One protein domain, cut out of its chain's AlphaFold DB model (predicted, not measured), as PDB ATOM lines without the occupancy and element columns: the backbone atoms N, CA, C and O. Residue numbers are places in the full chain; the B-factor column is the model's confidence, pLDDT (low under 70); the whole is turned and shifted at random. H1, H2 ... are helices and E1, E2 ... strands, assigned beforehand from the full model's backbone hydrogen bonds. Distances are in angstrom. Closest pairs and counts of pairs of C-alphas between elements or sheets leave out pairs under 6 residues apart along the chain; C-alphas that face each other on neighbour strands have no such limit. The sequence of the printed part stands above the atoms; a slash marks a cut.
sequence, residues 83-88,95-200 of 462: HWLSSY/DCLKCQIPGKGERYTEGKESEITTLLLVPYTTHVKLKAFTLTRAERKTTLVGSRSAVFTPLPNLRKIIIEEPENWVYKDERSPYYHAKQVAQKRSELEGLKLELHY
ATOM      1  N   HIS A  83     126.495 137.036 104.309       95.75
ATOM      2  CA  HIS A  83     127.612 137.982 104.387       95.75
ATOM      3  C   HIS A  83     127.156 139.422 104.167       95.75
ATOM      4  O   HIS A  83     127.500 140.304 104.955       95.75
ATOM      5  N   TRP A  84     126.365 139.656 103.117       96.62
ATOM      6  CA  TRP A  84     125.829 140.982 102.838       96.62
ATOM      7  C   TRP A  84     124.911 141.470 103.963       96.62
ATOM      8  O   TRP A  84     125.091 142.592 104.410       96.62
ATOM      9  N   LEU A  85     124.001 140.638 104.481       95.62
ATOM     10  CA  LEU A  85     123.119 140.978 105.605       95.62
ATOM     11  C   LEU A  85     123.915 141.371 106.852       95.62
ATOM     12  O   LEU A  85     123.633 142.402 107.462       95.62
ATOM     13  N   SER A  86     124.918 140.566 107.208       93.06
ATOM     14  CA  SER A  86     125.740 140.796 108.396       93.06
ATOM     15  C   SER A  86     126.523 142.102 108.284       93.06
ATOM     16  O   SER A  86     126.576 142.875 109.241       93.06
ATOM     17  N   SER A  87     127.066 142.390 107.097       91.94
ATOM     18  CA  SER A  87     127.756 143.649 106.820       91.94
ATOM     19  C   SER A  87     126.794 144.838 106.763       91.94
ATOM     20  O   SER A  87     127.068 145.849 107.404       91.94
ATOM     21  N   TYR A  88     125.670 144.705 106.048       93.81
ATOM     22  CA  TYR A  88     124.720 145.783 105.765       93.81
ATOM     23  C   TYR A  88     123.932 146.211 107.012       93.81
ATOM     24  O   TYR A  88     123.858 147.389 107.360       93.81
ATOM     25  N   ASP A  95     122.295 135.084 113.060       91.50
ATOM     26  CA  ASP A  95     120.947 135.595 112.776       91.50
ATOM     27  C   ASP A  95     120.707 135.700 111.266       91.50
ATOM     28  O   ASP A  95     119.633 135.353 110.778       91.50
ATOM     29  N   CYS A  96     121.739 136.110 110.520       94.00
ATOM     30  CA  CYS A  96     121.701 136.245 109.062       94.00
ATOM     31  C   CYS A  96     121.589 134.901 108.331       94.00
ATOM     32  O   CYS A  96     121.056 134.845 107.226       94.00
ATOM     33  N   LEU A  97     122.103 133.817 108.916       93.12
ATOM     34  CA  LEU A  97     121.901 132.460 108.406       93.12
ATOM     35  C   LEU A  97     120.525 131.929 108.818       93.12
ATOM     36  O   LEU A  97     119.773 131.422 107.989       93.12
ATOM     37  N   LYS A  98     120.166 132.070 110.099       90.88
ATOM     38  CA  LYS A  98     118.918 131.533 110.654       90.88
ATOM     39  C   LYS A  98     117.670 132.163 110.062       90.88
ATOM     40  O   LYS A  98     116.685 131.451 109.896       90.88
ATOM     41  N   CYS A  99     117.701 133.449 109.711       90.50
ATOM     42  CA  CYS A  99     116.554 134.104 109.080       90.50
ATOM     43  C   CYS A  99     116.212 133.528 107.693       90.50
ATOM     44  O   CYS A  99     115.089 133.709 107.233       90.50
ATOM     45  N   GLN A 100     117.145 132.809 107.056       91.81
ATOM     46  CA  GLN A 100     116.952 132.166 105.751       91.81
ATOM     47  C   GLN A 100     116.422 130.732 105.860       91.81
ATOM     48  O   GLN A 100     116.107 130.110 104.845       91.81
ATOM     49  N   ILE A 101     116.346 130.179 107.075       84.12
ATOM     50  CA  ILE A 101     115.773 128.855 107.306       84.12
ATOM     51  C   ILE A 101     114.244 129.005 107.325       84.12
ATOM     52  O   ILE A 101     113.735 129.757 108.158       84.12
ATOM     53  N   PRO A 102     113.498 128.280 106.471       68.31
ATOM     54  CA  PRO A 102     112.040 128.368 106.438       68.31
ATOM     55  C   PRO A 102     111.420 128.097 107.815       68.31
ATOM     56  O   PRO A 102     111.755 127.110 108.482       68.31
ATOM     57  N   GLY A 103     110.496 128.956 108.250       60.00
ATOM     58  CA  GLY A 103     109.793 128.771 109.521       60.00
ATOM     59  C   GLY A 103     108.883 127.532 109.525       60.00
ATOM     60  O   GLY A 103     108.439 127.058 108.481       60.00
ATOM     61  N   LYS A 104     108.508 127.026 110.715       41.94
ATOM     62  CA  LYS A 104     107.599 125.859 110.862       41.94
ATOM     63  C   LYS A 104     106.242 126.019 110.140       41.94
ATOM     64  O   LYS A 104     105.619 125.006 109.833       41.94
ATOM     65  N   GLY A 105     105.797 127.252 109.870       39.31
ATOM     66  CA  GLY A 105     104.544 127.577 109.168       39.31
ATOM     67  C   GLY A 105     104.693 127.982 107.695       39.31
ATOM     68  O   GLY A 105     103.697 128.042 106.982       39.31
ATOM     69  N   GLU A 106     105.918 128.200 107.217       50.16
ATOM     70  CA  GLU A 106     106.241 128.516 105.814       50.16
ATOM     71  C   GLU A 106     106.576 127.238 105.047       50.16
ATOM     72  O   GLU A 106     107.421 127.201 104.158       50.16
ATOM     73  N   ARG A 107     105.949 126.132 105.444       50.06
ATOM     74  CA  ARG A 107     106.136 124.869 104.753       50.06
ATOM     75  C   ARG A 107     105.421 124.955 103.423       50.06
ATOM     76  O   ARG A 107     104.229 125.246 103.367       50.06
ATOM     77  N   TYR A 108     106.199 124.708 102.383       57.25
ATOM     78  CA  TYR A 108     105.770 124.503 101.018       57.25
ATOM     79  C   TYR A 108     104.517 123.619 100.986       57.25
ATOM     80  O   TYR A 108     104.576 122.448 101.359       57.25
ATOM     81  N   THR A 109     103.365 124.207 100.657       51.56
ATOM     82  CA  THR A 109     102.094 123.476 100.754       51.56
ATOM     83  C   THR A 109     101.786 122.678  99.493       51.56
ATOM     84  O   THR A 109     101.184 121.615  99.603       51.56
ATOM     85  N   GLU A 110     102.219 123.145  98.315       53.75
ATOM     86  CA  GLU A 110     101.896 122.550  97.010       53.75
ATOM     87  C   GLU A 110     102.941 122.940  95.937       53.75
ATOM     88  O   GLU A 110     103.393 124.085  95.931       53.75
ATOM     89  N   GLY A 111     103.264 122.032  94.995       60.16
ATOM     90  CA  GLY A 111     104.122 122.265  93.808       60.16
ATOM     91  C   GLY A 111     105.419 121.427  93.774       60.16
ATOM     92  O   GLY A 111     105.575 120.506  94.569       60.16
ATOM     93  N   LYS A 112     106.362 121.729  92.867       71.94
ATOM     94  CA  LYS A 112     107.783 121.331  92.988       71.94
ATOM     95  C   LYS A 112     108.674 122.573  92.926       71.94
ATOM     96  O   LYS A 112     108.534 123.370  92.003       71.94
ATOM     97  N   GLU A 113     109.620 122.734  93.855       74.81
ATOM     98  CA  GLU A 113     110.525 123.905  93.894       74.81
ATOM     99  C   GLU A 113     111.303 124.096  92.582       74.81
ATOM    100  O   GLU A 113     111.546 125.222  92.155       74.81
ATOM    101  N   SER A 114     111.632 122.996  91.902       82.31
ATOM    102  CA  SER A 114     112.288 122.998  90.592       82.31
ATOM    103  C   SER A 114     111.440 123.586  89.461       82.31
ATOM    104  O   SER A 114     111.984 123.917  88.415       82.31
ATOM    105  N   GLU A 115     110.124 123.696  89.619       85.06
ATOM    106  CA  GLU A 115     109.228 124.243  88.588       85.06
ATOM    107  C   GLU A 115     108.982 125.747  88.766       85.06
ATOM    108  O   GLU A 115     108.515 126.414  87.843       85.06
ATOM    109  N   ILE A 116     109.329 126.300  89.930       86.44
ATOM    110  CA  ILE A 116     109.114 127.709  90.239       86.44
ATOM    111  C   ILE A 116     110.160 128.565  89.526       86.44
ATOM    112  O   ILE A 116     111.358 128.477  89.793       86.44
ATOM    113  N   THR A 117     109.682 129.460  88.666       91.81
ATOM    114  CA  THR A 117     110.503 130.438  87.943       91.81
ATOM    115  C   THR A 117     110.252 131.870  88.400       91.81
ATOM    116  O   THR A 117     111.015 132.772  88.045       91.81
ATOM    117  N   THR A 118     109.185 132.114  89.162       92.50
ATOM    118  CA  THR A 118     108.798 133.451  89.622       92.50
ATOM    119  C   THR A 118     108.459 133.444  91.104       92.50
ATOM    120  O   THR A 118     107.681 132.613  91.562       92.50
ATOM    121  N   LEU A 119     109.025 134.392  91.845       92.00
ATOM    122  CA  LEU A 119     108.675 134.685  93.230       92.00
ATOM    123  C   LEU A 119     107.883 135.991  93.271       92.00
ATOM    124  O   LEU A 119     108.361 137.006  92.776       92.00
ATOM    125  N   LEU A 120     106.698 135.973  93.866       91.81
ATOM    126  CA  LEU A 120     105.847 137.139  94.061       91.81
ATOM    127  C   LEU A 120     105.692 137.401  95.566       91.81
ATOM    128  O   LEU A 120     105.102 136.606  96.300       91.81
ATOM    129  N   LEU A 121     106.265 138.515  96.020       90.44
ATOM    130  CA  LEU A 121     106.165 138.994  97.392       90.44
ATOM    131  C   LEU A 121     104.943 139.897  97.537       90.44
ATOM    132  O   LEU A 121     104.731 140.797  96.725       90.44
ATOM    133  N   VAL A 122     104.163 139.645  98.586       87.06
ATOM    134  CA  VAL A 122     102.938 140.387  98.901       87.06
ATOM    135  C   VAL A 122     102.927 140.840 100.368       87.06
ATOM    136  O   VAL A 122     103.441 140.124 101.236       87.06
ATOM    137  N   PRO A 123     102.325 141.998 100.695       81.56
ATOM    138  CA  PRO A 123     102.474 142.633 102.007       81.56
ATOM    139  C   PRO A 123     101.600 142.037 103.133       81.56
ATOM    140  O   PRO A 123     101.283 142.728 104.100       81.56
ATOM    141  N   TYR A 124     101.187 140.769 103.054       71.19
ATOM    142  CA  TYR A 124     100.203 140.188 103.981       71.19
ATOM    143  C   TYR A 124     100.840 139.549 105.228       71.19
ATOM    144  O   TYR A 124     101.736 138.708 105.130       71.19
ATOM    145  N   THR A 125     100.344 139.929 106.413       54.75
ATOM    146  CA  THR A 125     100.810 139.456 107.732       54.75
ATOM    147  C   THR A 125     100.079 138.210 108.243       54.75
ATOM    148  O   THR A 125     100.658 137.436 109.004       54.75
ATOM    149  N   THR A 126      98.839 137.963 107.814       45.00
ATOM    150  CA  THR A 126      98.000 136.856 108.298       45.00
ATOM    151  C   THR A 126      97.813 135.773 107.231       45.00
ATOM    152  O   THR A 126      97.204 135.974 106.188       45.00
ATOM    153  N   HIS A 127      98.339 134.580 107.516       46.25
ATOM    154  CA  HIS A 127      97.996 133.304 106.866       46.25
ATOM    155  C   HIS A 127      98.251 133.134 105.360       46.25
ATOM    156  O   HIS A 127      97.684 132.216 104.759       46.25
ATOM    157  N   VAL A 128      99.170 133.880 104.739       47.81
ATOM    158  CA  VAL A 128      99.726 133.413 103.458       47.81
ATOM    159  C   VAL A 128     100.701 132.275 103.758       47.81
ATOM    160  O   VAL A 128     101.897 132.480 103.946       47.81
ATOM    161  N   LYS A 129     100.176 131.047 103.841       50.91
ATOM    162  CA  LYS A 129     101.012 129.854 103.655       50.91
ATOM    163  C   LYS A 129     101.676 129.994 102.285       50.91
ATOM    164  O   LYS A 129     100.995 130.407 101.347       50.91
ATOM    165  N   LEU A 130     102.962 129.657 102.168       52.31
ATOM    166  CA  LEU A 130     103.628 129.592 100.865       52.31
ATOM    167  C   LEU A 130     102.794 128.705  99.939       52.31
ATOM    168  O   LEU A 130     102.665 127.498 100.175       52.31
ATOM    169  N   LYS A 131     102.191 129.323  98.923       56.00
ATOM    170  CA  LYS A 131     101.326 128.662  97.950       56.00
ATOM    171  C   LYS A 131     101.929 128.875  96.576       56.00
ATOM    172  O   LYS A 131     102.110 130.013  96.140       56.00
ATOM    173  N   ALA A 132     102.247 127.775  95.905       54.59
ATOM    174  CA  ALA A 132     102.547 127.820  94.488       54.59
ATOM    175  C   ALA A 132     101.233 127.846  93.700       54.59
ATOM    176  O   ALA A 132     100.286 127.125  94.026       54.59
ATOM    177  N   PHE A 133     101.185 128.647  92.643       53.34
ATOM    178  CA  PHE A 133     100.092 128.639  91.678       53.34
ATOM    179  C   PHE A 133     100.607 128.922  90.267       53.34
ATOM    180  O   PHE A 133     101.778 129.248  90.050       53.34
ATOM    181  N   THR A 134      99.705 128.796  89.302       46.81
ATOM    182  CA  THR A 134      99.933 129.171  87.910       46.81
ATOM    183  C   THR A 134      99.101 130.408  87.591       46.81
ATOM    184  O   THR A 134      97.920 130.455  87.919       46.81
ATOM    185  N   LEU A 135      99.704 131.420  86.960       50.34
ATOM    186  CA  LEU A 135      98.989 132.622  86.490       50.34
ATOM    187  C   LEU A 135      98.100 132.342  85.259       50.34
ATOM    188  O   LEU A 135      97.317 133.190  84.848       50.34
ATOM    189  N   THR A 136      98.230 131.159  84.663       44.59
ATOM    190  CA  THR A 136      97.509 130.697  83.473       44.59
ATOM    191  C   THR A 136      96.818 129.360  83.761       44.59
ATOM    192  O   THR A 136      97.126 128.699  84.749       44.59
ATOM    193  N   ARG A 137      95.917 128.911  82.873       44.66
ATOM    194  CA  ARG A 137      95.275 127.573  82.919       44.66
ATOM    195  C   ARG A 137      96.255 126.384  82.780       44.66
ATOM    196  O   ARG A 137      95.807 125.257  82.612       44.66
ATOM    197  N   ALA A 138      97.571 126.607  82.803       49.03
ATOM    198  CA  ALA A 138      98.548 125.532  82.689       49.03
ATOM    199  C   ALA A 138      98.644 124.714  83.992       49.03
ATOM    200  O   ALA A 138      98.661 125.262  85.095       49.03
ATOM    201  N   GLU A 139      98.769 123.393  83.857       53.06
ATOM    202  CA  GLU A 139      98.847 122.447  84.984       53.06
ATOM    203  C   GLU A 139     100.077 122.661  85.890       53.06
ATOM    204  O   GLU A 139     100.083 122.233  87.043       53.06
ATOM    205  N   ARG A 140     101.125 123.343  85.399       60.09
ATOM    206  CA  ARG A 140     102.398 123.549  86.114       60.09
ATOM    207  C   ARG A 140     102.430 124.866  86.878       60.09
ATOM    208  O   ARG A 140     102.395 125.934  86.274       60.09
ATOM    209  N   LYS A 141     102.600 124.782  88.197       67.38
ATOM    210  CA  LYS A 141     102.699 125.937  89.098       67.38
ATOM    211  C   LYS A 141     104.094 126.559  89.017       67.38
ATOM    212  O   LYS A 141     105.028 126.046  89.620       67.38
ATOM    213  N   THR A 142     104.234 127.662  88.282       82.94
ATOM    214  CA  THR A 142     105.525 128.346  88.054       82.94
ATOM    215  C   THR A 142     105.778 129.539  88.976       82.94
ATOM    216  O   THR A 142     106.888 130.077  88.990       82.94
ATOM    217  N   THR A 143     104.765 129.978  89.729       85.69
ATOM    218  CA  THR A 143     104.838 131.171  90.578       85.69
ATOM    219  C   THR A 143     104.669 130.789  92.041       85.69
ATOM    220  O   THR A 143     103.673 130.172  92.419       85.69
ATOM    221  N   LEU A 144     105.629 131.184  92.875       85.31
ATOM    222  CA  LEU A 144     105.534 131.098  94.327       85.31
ATOM    223  C   LEU A 144     105.073 132.440  94.885       85.31
ATOM    224  O   LEU A 144     105.708 133.456  94.613       85.31
ATOM    225  N   VAL A 145     104.022 132.433  95.707       85.38
ATOM    226  CA  VAL A 145     103.625 133.605  96.493       85.38
ATOM    227  C   VAL A 145     103.949 133.426  97.960       85.38
ATOM    228  O   VAL A 145     103.680 132.379  98.553       85.38
ATOM    229  N   GLY A 146     104.511 134.481  98.544       84.12
ATOM    230  CA  GLY A 146     104.840 134.526  99.956       84.12
ATOM    231  C   GLY A 146     104.928 135.942 100.507       84.12
ATOM    232  O   GLY A 146     104.899 136.930  99.775       84.12
ATOM    233  N   SER A 147     105.018 136.026 101.830       84.38
ATOM    234  CA  SER A 147     105.306 137.270 102.540       84.38
ATOM    235  C   SER A 147     106.817 137.557 102.512       84.38
ATOM    236  O   SER A 147     107.565 136.969 101.733       84.38
ATOM    237  N   ARG A 148     107.300 138.453 103.379       87.56
ATOM    238  CA  ARG A 148     108.698 138.918 103.422       87.56
ATOM    239  C   ARG A 148     109.765 137.822 103.357       87.56
ATOM    240  O   ARG A 148     110.718 137.947 102.600       87.56
ATOM    241  N   SER A 149     109.629 136.788 104.185       87.56
ATOM    242  CA  SER A 149     110.628 135.734 104.413       87.56
ATOM    243  C   SER A 149     110.811 134.826 103.202       87.56
ATOM    244  O   SER A 149     111.881 134.244 103.024       87.56
ATOM    245  N   ALA A 150     109.812 134.771 102.313       88.75
ATOM    246  CA  ALA A 150     109.875 134.020 101.064       88.75
ATOM    247  C   ALA A 150     111.008 134.499 100.140       88.75
ATOM    248  O   ALA A 150     111.470 133.752  99.278       88.75
ATOM    249  N   VAL A 151     111.522 135.718 100.351       92.38
ATOM    250  CA  VAL A 151     112.704 136.236  99.648       92.38
ATOM    251  C   VAL A 151     113.943 135.348  99.818       92.38
ATOM    252  O   VAL A 151     114.831 135.388  98.969       92.38
ATOM    253  N   PHE A 152     114.003 134.513 100.862       91.81
ATOM    254  CA  PHE A 152     115.110 133.585 101.114       91.81
ATOM    255  C   PHE A 152     114.871 132.162 100.603       91.81
ATOM    256  O   PHE A 152     115.778 131.330 100.692       91.81
ATOM    257  N   THR A 153     113.683 131.860 100.066       88.50
ATOM    258  CA  THR A 153     113.347 130.505  99.619       88.50
ATOM    259  C   THR A 153     114.325 130.050  98.525       88.50
ATOM    260  O   THR A 153     114.474 130.754  97.516       88.50
ATOM    261  N   PRO A 154     115.008 128.900  98.695       87.62
ATOM    262  CA  PRO A 154     115.977 128.401  97.727       87.62
ATOM    263  C   PRO A 154     115.244 127.831  96.508       87.62
ATOM    264  O   PRO A 154     114.730 126.720  96.532       87.62
ATOM    265  N   LEU A 155     115.180 128.612  95.432       88.69
ATOM    266  CA  LEU A 155     114.449 128.273  94.212       88.69
ATOM    267  C   LEU A 155     115.463 128.087  93.075       88.69
ATOM    268  O   LEU A 155     115.990 129.084  92.582       88.69
ATOM    269  N   PRO A 156     115.781 126.844  92.668       87.38
ATOM    270  CA  PRO A 156     116.921 126.569  91.789       87.38
ATOM    271  C   PRO A 156     116.754 127.121  90.368       87.38
ATOM    272  O   PRO A 156     117.748 127.396  89.708       87.38
ATOM    273  N   ASN A 157     115.511 127.300  89.910       91.00
ATOM    274  CA  ASN A 157     115.183 127.786  88.568       91.00
ATOM    275  C   ASN A 157     114.522 129.175  88.585       91.00
ATOM    276  O   ASN A 157     113.842 129.549  87.626       91.00
ATOM    277  N   LEU A 158     114.704 129.940  89.668       93.25
ATOM    278  CA  LEU A 158     114.171 131.293  89.786       93.25
ATOM    279  C   LEU A 158     114.750 132.191  88.688       93.25
ATOM    280  O   LEU A 158     115.953 132.216  88.460       93.25
ATOM    281  N   ARG A 159     113.880 132.943  88.014       95.56
ATOM    282  CA  ARG A 159     114.257 133.905  86.964       95.56
ATOM    283  C   ARG A 159     113.813 135.324  87.290       95.56
ATOM    284  O   ARG A 159     114.343 136.284  86.737       95.56
ATOM    285  N   LYS A 160     112.798 135.457  88.145       96.38
ATOM    286  CA  LYS A 160     112.099 136.719  88.374       96.38
ATOM    287  C   LYS A 160     111.605 136.846  89.809       96.38
ATOM    288  O   LYS A 160     111.010 135.906  90.333       96.38
ATOM    289  N   ILE A 161     111.776 138.029  90.390       96.81
ATOM    290  CA  ILE A 161     111.134 138.451  91.636       96.81
ATOM    291  C   ILE A 161     110.196 139.619  91.320       96.81
ATOM    292  O   ILE A 161     110.582 140.561  90.633       96.81
ATOM    293  N   ILE A 162     108.966 139.551  91.814       95.50
ATOM    294  CA  ILE A 162     107.977 140.631  91.783       95.50
ATOM    295  C   ILE A 162     107.682 141.012  93.228       95.50
ATOM    296  O   ILE A 162     107.490 140.127  94.063       95.50
ATOM    297  N   ILE A 163     107.638 142.305  93.529       94.56
ATOM    298  CA  ILE A 163     107.202 142.806  94.834       94.56
ATOM    299  C   ILE A 163     106.003 143.718  94.630       94.56
ATOM    300  O   ILE A 163     106.122 144.751  93.974       94.56
ATOM    301  N   GLU A 164     104.874 143.339  95.220       90.75
ATOM    302  CA  GLU A 164     103.679 144.179  95.306       90.75
ATOM    303  C   GLU A 164     103.777 145.107  96.512       90.75
ATOM    304  O   GLU A 164     104.144 144.668  97.609       90.75
ATOM    305  N   GLU A 165     103.431 146.378  96.307       89.00
ATOM    306  CA  GLU A 165     103.504 147.448  97.307       89.00
ATOM    307  C   GLU A 165     104.850 147.479  98.064       89.00
ATOM    308  O   GLU A 165     104.864 147.421  99.297       89.00
ATOM    309  N   PRO A 166     106.007 147.526  97.378       92.25
ATOM    310  CA  PRO A 166     107.329 147.507  98.015       92.25
ATOM    311  C   PRO A 166     107.561 148.642  99.030       92.25
ATOM    312  O   PRO A 166     108.457 148.529  99.866       92.25
ATOM    313  N   GLU A 167     106.759 149.709  98.986       90.19
ATOM    314  CA  GLU A 167     106.690 150.792  99.972       90.19
ATOM    315  C   GLU A 167     106.097 150.373 101.329       90.19
ATOM    316  O   GLU A 167     106.195 151.112 102.314       90.19
ATOM    317  N   ASN A 168     105.464 149.205 101.410       88.12
ATOM    318  CA  ASN A 168     104.780 148.746 102.605       88.12
ATOM    319  C   ASN A 168     105.784 148.371 103.708       88.12
ATOM    320  O   ASN A 168     106.571 147.436 103.580       88.12
ATOM    321  N   TRP A 169     105.693 149.068 104.838       84.75
ATOM    322  CA  TRP A 169     106.456 148.851 106.077       84.75
ATOM    323  C   TRP A 169     106.428 147.417 106.607       84.75
ATOM    324  O   TRP A 169     107.364 147.006 107.294       84.75
ATOM    325  N   VAL A 170     105.412 146.618 106.254       84.94
ATOM    326  CA  VAL A 170     105.388 145.191 106.589       84.94
ATOM    327  C   VAL A 170     106.604 144.487 106.013       84.94
ATOM    328  O   VAL A 170     106.966 143.467 106.564       84.94
ATOM    329  N   TYR A 171     107.301 145.001 104.995       91.12
ATOM    330  CA  TYR A 171     108.522 144.385 104.478       91.12
ATOM    331  C   TYR A 171     109.765 144.508 105.369       91.12
ATOM    332  O   TYR A 171     110.728 143.778 105.121       91.12
ATOM    333  N   LYS A 172     109.740 145.322 106.433       92.62
ATOM    334  CA  LYS A 172     110.819 145.424 107.428       92.62
ATOM    335  C   LYS A 172     110.609 144.442 108.585       92.62
ATOM    336  O   LYS A 172     109.674 144.617 109.360       92.62
ATOM    337  N   ASP A 173     111.448 143.410 108.719       90.94
ATOM    338  CA  ASP A 173     111.347 142.460 109.842       90.94
ATOM    339  C   ASP A 173     111.669 143.160 111.176       90.94
ATOM    340  O   ASP A 173     112.579 143.983 111.275       90.94
ATOM    341  N   GLU A 174     110.909 142.823 112.213       88.62
ATOM    342  CA  GLU A 174     111.067 143.363 113.572       88.62
ATOM    343  C   GLU A 174     112.028 142.516 114.419       88.62
ATOM    344  O   GLU A 174     112.288 142.811 115.586       88.62
ATOM    345  N   ARG A 175     112.544 141.425 113.851       89.19
ATOM    346  CA  ARG A 175     113.522 140.534 114.476       89.19
ATOM    347  C   ARG A 175     114.851 140.667 113.757       89.19
ATOM    348  O   ARG A 175     114.878 140.901 112.551       89.19
ATOM    349  N   SER A 176     115.944 140.441 114.483       88.94
ATOM    350  CA  SER A 176     117.285 140.352 113.895       88.94
ATOM    351  C   SER A 176     117.282 139.390 112.692       88.94
ATOM    352  O   SER A 176     116.723 138.294 112.815       88.94
ATOM    353  N   PRO A 177     117.838 139.778 111.527       93.50
ATOM    354  CA  PRO A 177     118.726 140.926 111.287       93.50
ATOM    355  C   PRO A 177     118.034 142.261 110.930       93.50
ATOM    356  O   PRO A 177     118.677 143.152 110.386       93.50
ATOM    357  N   TYR A 178     116.738 142.424 111.209       93.69
ATOM    358  CA  TYR A 178     115.950 143.630 110.907       93.69
ATOM    359  C   TYR A 178     115.981 144.007 109.422       93.69
ATOM    360  O   TYR A 178     116.031 145.182 109.055       93.69
ATOM    361  N   TYR A 179     116.008 143.005 108.546       94.94
ATOM    362  CA  TYR A 179     116.143 143.230 107.113       94.94
ATOM    363  C   TYR A 179     114.865 143.821 106.509       94.94
ATOM    364  O   TYR A 179     113.763 143.614 107.018       94.94
ATOM    365  N   HIS A 180     115.009 144.526 105.389       95.44
ATOM    366  CA  HIS A 180     113.885 144.913 104.543       95.44
ATOM    367  C   HIS A 180     113.824 143.992 103.318       95.44
ATOM    368  O   HIS A 180     114.792 143.897 102.564       95.44
ATOM    369  N   ALA A 181     112.689 143.331 103.071       94.81
ATOM    370  CA  ALA A 181     112.569 142.337 101.997       94.81
ATOM    371  C   ALA A 181     112.879 142.913 100.600       94.81
ATOM    372  O   ALA A 181     113.565 142.254  99.825       94.81
ATOM    373  N   LYS A 182     112.468 144.162 100.307       95.69
ATOM    374  CA  LYS A 182     112.874 144.908  99.088       95.69
ATOM    375  C   LYS A 182     114.397 144.920  98.885       95.69
ATOM    376  O   LYS A 182     114.863 144.565  97.809       95.69
ATOM    377  N   GLN A 183     115.164 145.270  99.922       96.00
ATOM    378  CA  GLN A 183     116.630 145.352  99.855       96.00
ATOM    379  C   GLN A 183     117.257 143.962  99.661       96.00
ATOM    380  O   GLN A 183     118.158 143.791  98.842       96.00
ATOM    381  N   VAL A 184     116.731 142.938 100.344       97.38
ATOM    382  CA  VAL A 184     117.175 141.547 100.144       97.38
ATOM    383  C   VAL A 184     116.877 141.066  98.724       97.38
ATOM    384  O   VAL A 184     117.730 140.439  98.103       97.38
ATOM    385  N   ALA A 185     115.694 141.369  98.189       97.56
ATOM    386  CA  ALA A 185     115.304 140.996  96.836       97.56
ATOM    387  C   ALA A 185     116.185 141.675  95.784       97.56
ATOM    388  O   ALA A 185     116.624 141.006  94.855       97.56
ATOM    389  N   GLN A 186     116.507 142.961  95.960       96.81
ATOM    390  CA  GLN A 186     117.484 143.674  95.129       96.81
ATOM    391  C   GLN A 186     118.844 142.974  95.163       96.81
ATOM    392  O   GLN A 186     119.391 142.651  94.107       96.81
ATOM    393  N   LYS A 187     119.355 142.645  96.360       97.81
ATOM    394  CA  LYS A 187     120.651 141.971  96.474       97.81
ATOM    395  C   LYS A 187     120.642 140.571  95.869       97.81
ATOM    396  O   LYS A 187     121.592 140.176  95.197       97.81
ATOM    397  N   ARG A 188     119.573 139.811  96.093       97.12
ATOM    398  CA  ARG A 188     119.392 138.484  95.504       97.12
ATOM    399  C   ARG A 188     119.327 138.570  93.981       97.12
ATOM    400  O   ARG A 188     119.992 137.789  93.315       97.12
ATOM    401  N   SER A 189     118.593 139.542  93.444       97.62
ATOM    402  CA  SER A 189     118.490 139.791  92.005       97.62
ATOM    403  C   SER A 189     119.850 140.061  91.370       97.62
ATOM    404  O   SER A 189     120.146 139.493  90.326       97.62
ATOM    405  N   GLU A 190     120.690 140.871  92.021       97.12
ATOM    406  CA  GLU A 190     122.067 141.145  91.595       97.12
ATOM    407  C   GLU A 190     122.932 139.872  91.606       97.12
ATOM    408  O   GLU A 190     123.600 139.564  90.624       97.12
ATOM    409  N   LEU A 191     122.900 139.105  92.703       96.44
ATOM    410  CA  LEU A 191     123.738 137.912  92.883       96.44
ATOM    411  C   LEU A 191     123.345 136.735  91.980       96.44
ATOM    412  O   LEU A 191     124.203 135.930  91.622       96.44
ATOM    413  N   GLU A 192     122.055 136.606  91.671       95.50
ATOM    414  CA  GLU A 192     121.483 135.504  90.886       95.50
ATOM    415  C   GLU A 192     121.169 135.896  89.431       95.50
ATOM    416  O   GLU A 192     120.771 135.035  88.652       95.50
ATOM    417  N   GLY A 193     121.354 137.163  89.038       96.44
ATOM    418  CA  GLY A 193     121.040 137.638  87.684       96.44
ATOM    419  C   GLY A 193     119.542 137.594  87.356       96.44
ATOM    420  O   GLY A 193     119.158 137.269  86.233       96.44
ATOM    421  N   LEU A 194     118.686 137.871  88.343       96.69
ATOM    422  CA  LEU A 194     117.228 137.794  88.203       96.69
ATOM    423  C   LEU A 194     116.655 139.096  87.637       96.69
ATOM    424  O   LEU A 194     117.222 140.175  87.811       96.69
ATOM    425  N   LYS A 195     115.466 139.009  87.037       97.88
ATOM    426  CA  LYS A 195     114.629 140.188  86.791       97.88
ATOM    427  C   LYS A 195     113.916 140.589  88.085       97.88
ATOM    428  O   LYS A 195     113.213 139.762  88.665       97.88
ATOM    429  N   LEU A 196     114.028 141.851  88.495       96.75
ATOM    430  CA  LEU A 196     113.258 142.418  89.604       96.75
ATOM    431  C   LEU A 196     112.199 143.388  89.072       96.75
ATOM    432  O   LEU A 196     112.520 144.306  88.322       96.75
ATOM    433  N   GLU A 197     110.947 143.196  89.480       94.62
ATOM    434  CA  GLU A 197     109.843 144.120  89.215       94.62
ATOM    435  C   GLU A 197     109.255 144.629  90.533       94.62
ATOM    436  O   GLU A 197     108.994 143.856  91.457       94.62
ATOM    437  N   LEU A 198     109.071 145.947  90.620       92.56
ATOM    438  CA  LEU A 198     108.556 146.648  91.792       92.56
ATOM    439  C   LEU A 198     107.235 147.320  91.414       92.56
ATOM    440  O   LEU A 198     107.217 148.224  90.580       92.56
ATOM    441  N   HIS A 199     106.132 146.865  92.005       90.56
ATOM    442  CA  HIS A 199     104.788 147.359  91.711       90.56
ATOM    443  C   HIS A 199     104.321 148.285  92.834       90.56
ATOM    444  O   HIS A 199     103.697 147.858  93.805       90.56
ATOM    445  N   TYR A 200     104.678 149.561  92.704       88.00
ATOM    446  CA  TYR A 200     104.294 150.612  93.643       88.00
ATOM    447  C   TYR A 200     102.822 150.999  93.474       88.00
ATOM    448  O   TYR A 200     102.350 151.174  92.350       88.00
TER     449      TYR A 200
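Overview. This is residues 83 to 88 and 95 to 200 of the 462 residues of the protein "PriA_3primeBD domain-containing protein" of candidate division WWE3 bacterium CG_4_9_14_0_2_um_filter_48_10 (UniProt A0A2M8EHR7). A strongly twisted wall of five strands has H4 and the short H3 over one face and no named helix over the other; H1 and H2 form a small helical pair off the sheet. The printed part has 112 residues, with four named helices and five named strands in the order H1 H2 E1 E2 E3 H3 E4 H4 E5. The mixed sheet runs E2 E3 E1 E4 E5; the class is mixed, helices and strands, with 48 residues, under half, in named elements. It is compact, with a radius of gyration of the C-alphas of 13.4 A and spans of 42 by 29 by 26 A.

Along the chain. Find E1 at residues 118 to 121, E2 at 131 to 133, E3 at 143 to 146, E4 at 160 to 164, 13.2 A, and E5 at 195 to 199, 13.1 A, ending at C-alpha 199 (104.788, 147.359, 91.711). H4, residues 181 to 192, runs 15.8 A from C-alpha 181 (112.569, 142.337, 101.997). H3 is residues 148 to 152, H1 83 to 88 and H2 95 to 98.

Arrangement. E2 and E3 are an antiparallel hairpin, N 133 to O 143 at 2.9 A; the other neighbours are parallel: N 144 to O 118, 2.8 A, N 121 to O 162, 2.8 A, and N 161 to O 195, 2.8 A. H4 makes two layers with the sheet, along E4 at 10 degrees on the local plane, height 9.2 A. On the same face, H3 is over E1; Arg 148 and Ala 181 have the closest C-alphas of H3 and H4, which touch, 5.4 A. E4, H4, E5 form a strand-helix-strand unit, two parallel neighbour strands with a helix between; E3, H3, E4 form a split one, with E1 between its strands; both crossovers are right-handed. H1 and H2 only just touch, with 3 pairs of C-alphas within 8 A. Every O i to N i+4 pair is within hydrogen-bond range in H1 and H4; H2 is too short for one, and H3 has 0 of 1, but 2 of 2 O i to N i+3 pairs.

Size, cuts and confidence. The C-alphas of Ser 87 and Arg 137, the two farthest apart, are 43.4 A apart. Residues 89 to 94 are not printed, a gap of 12.9 A between C-alphas 88 and 95. The links H2 to E1 and E4 to H4 are long. Look for pLDDT under 70 at residues 102 to 111 and 125 to 141.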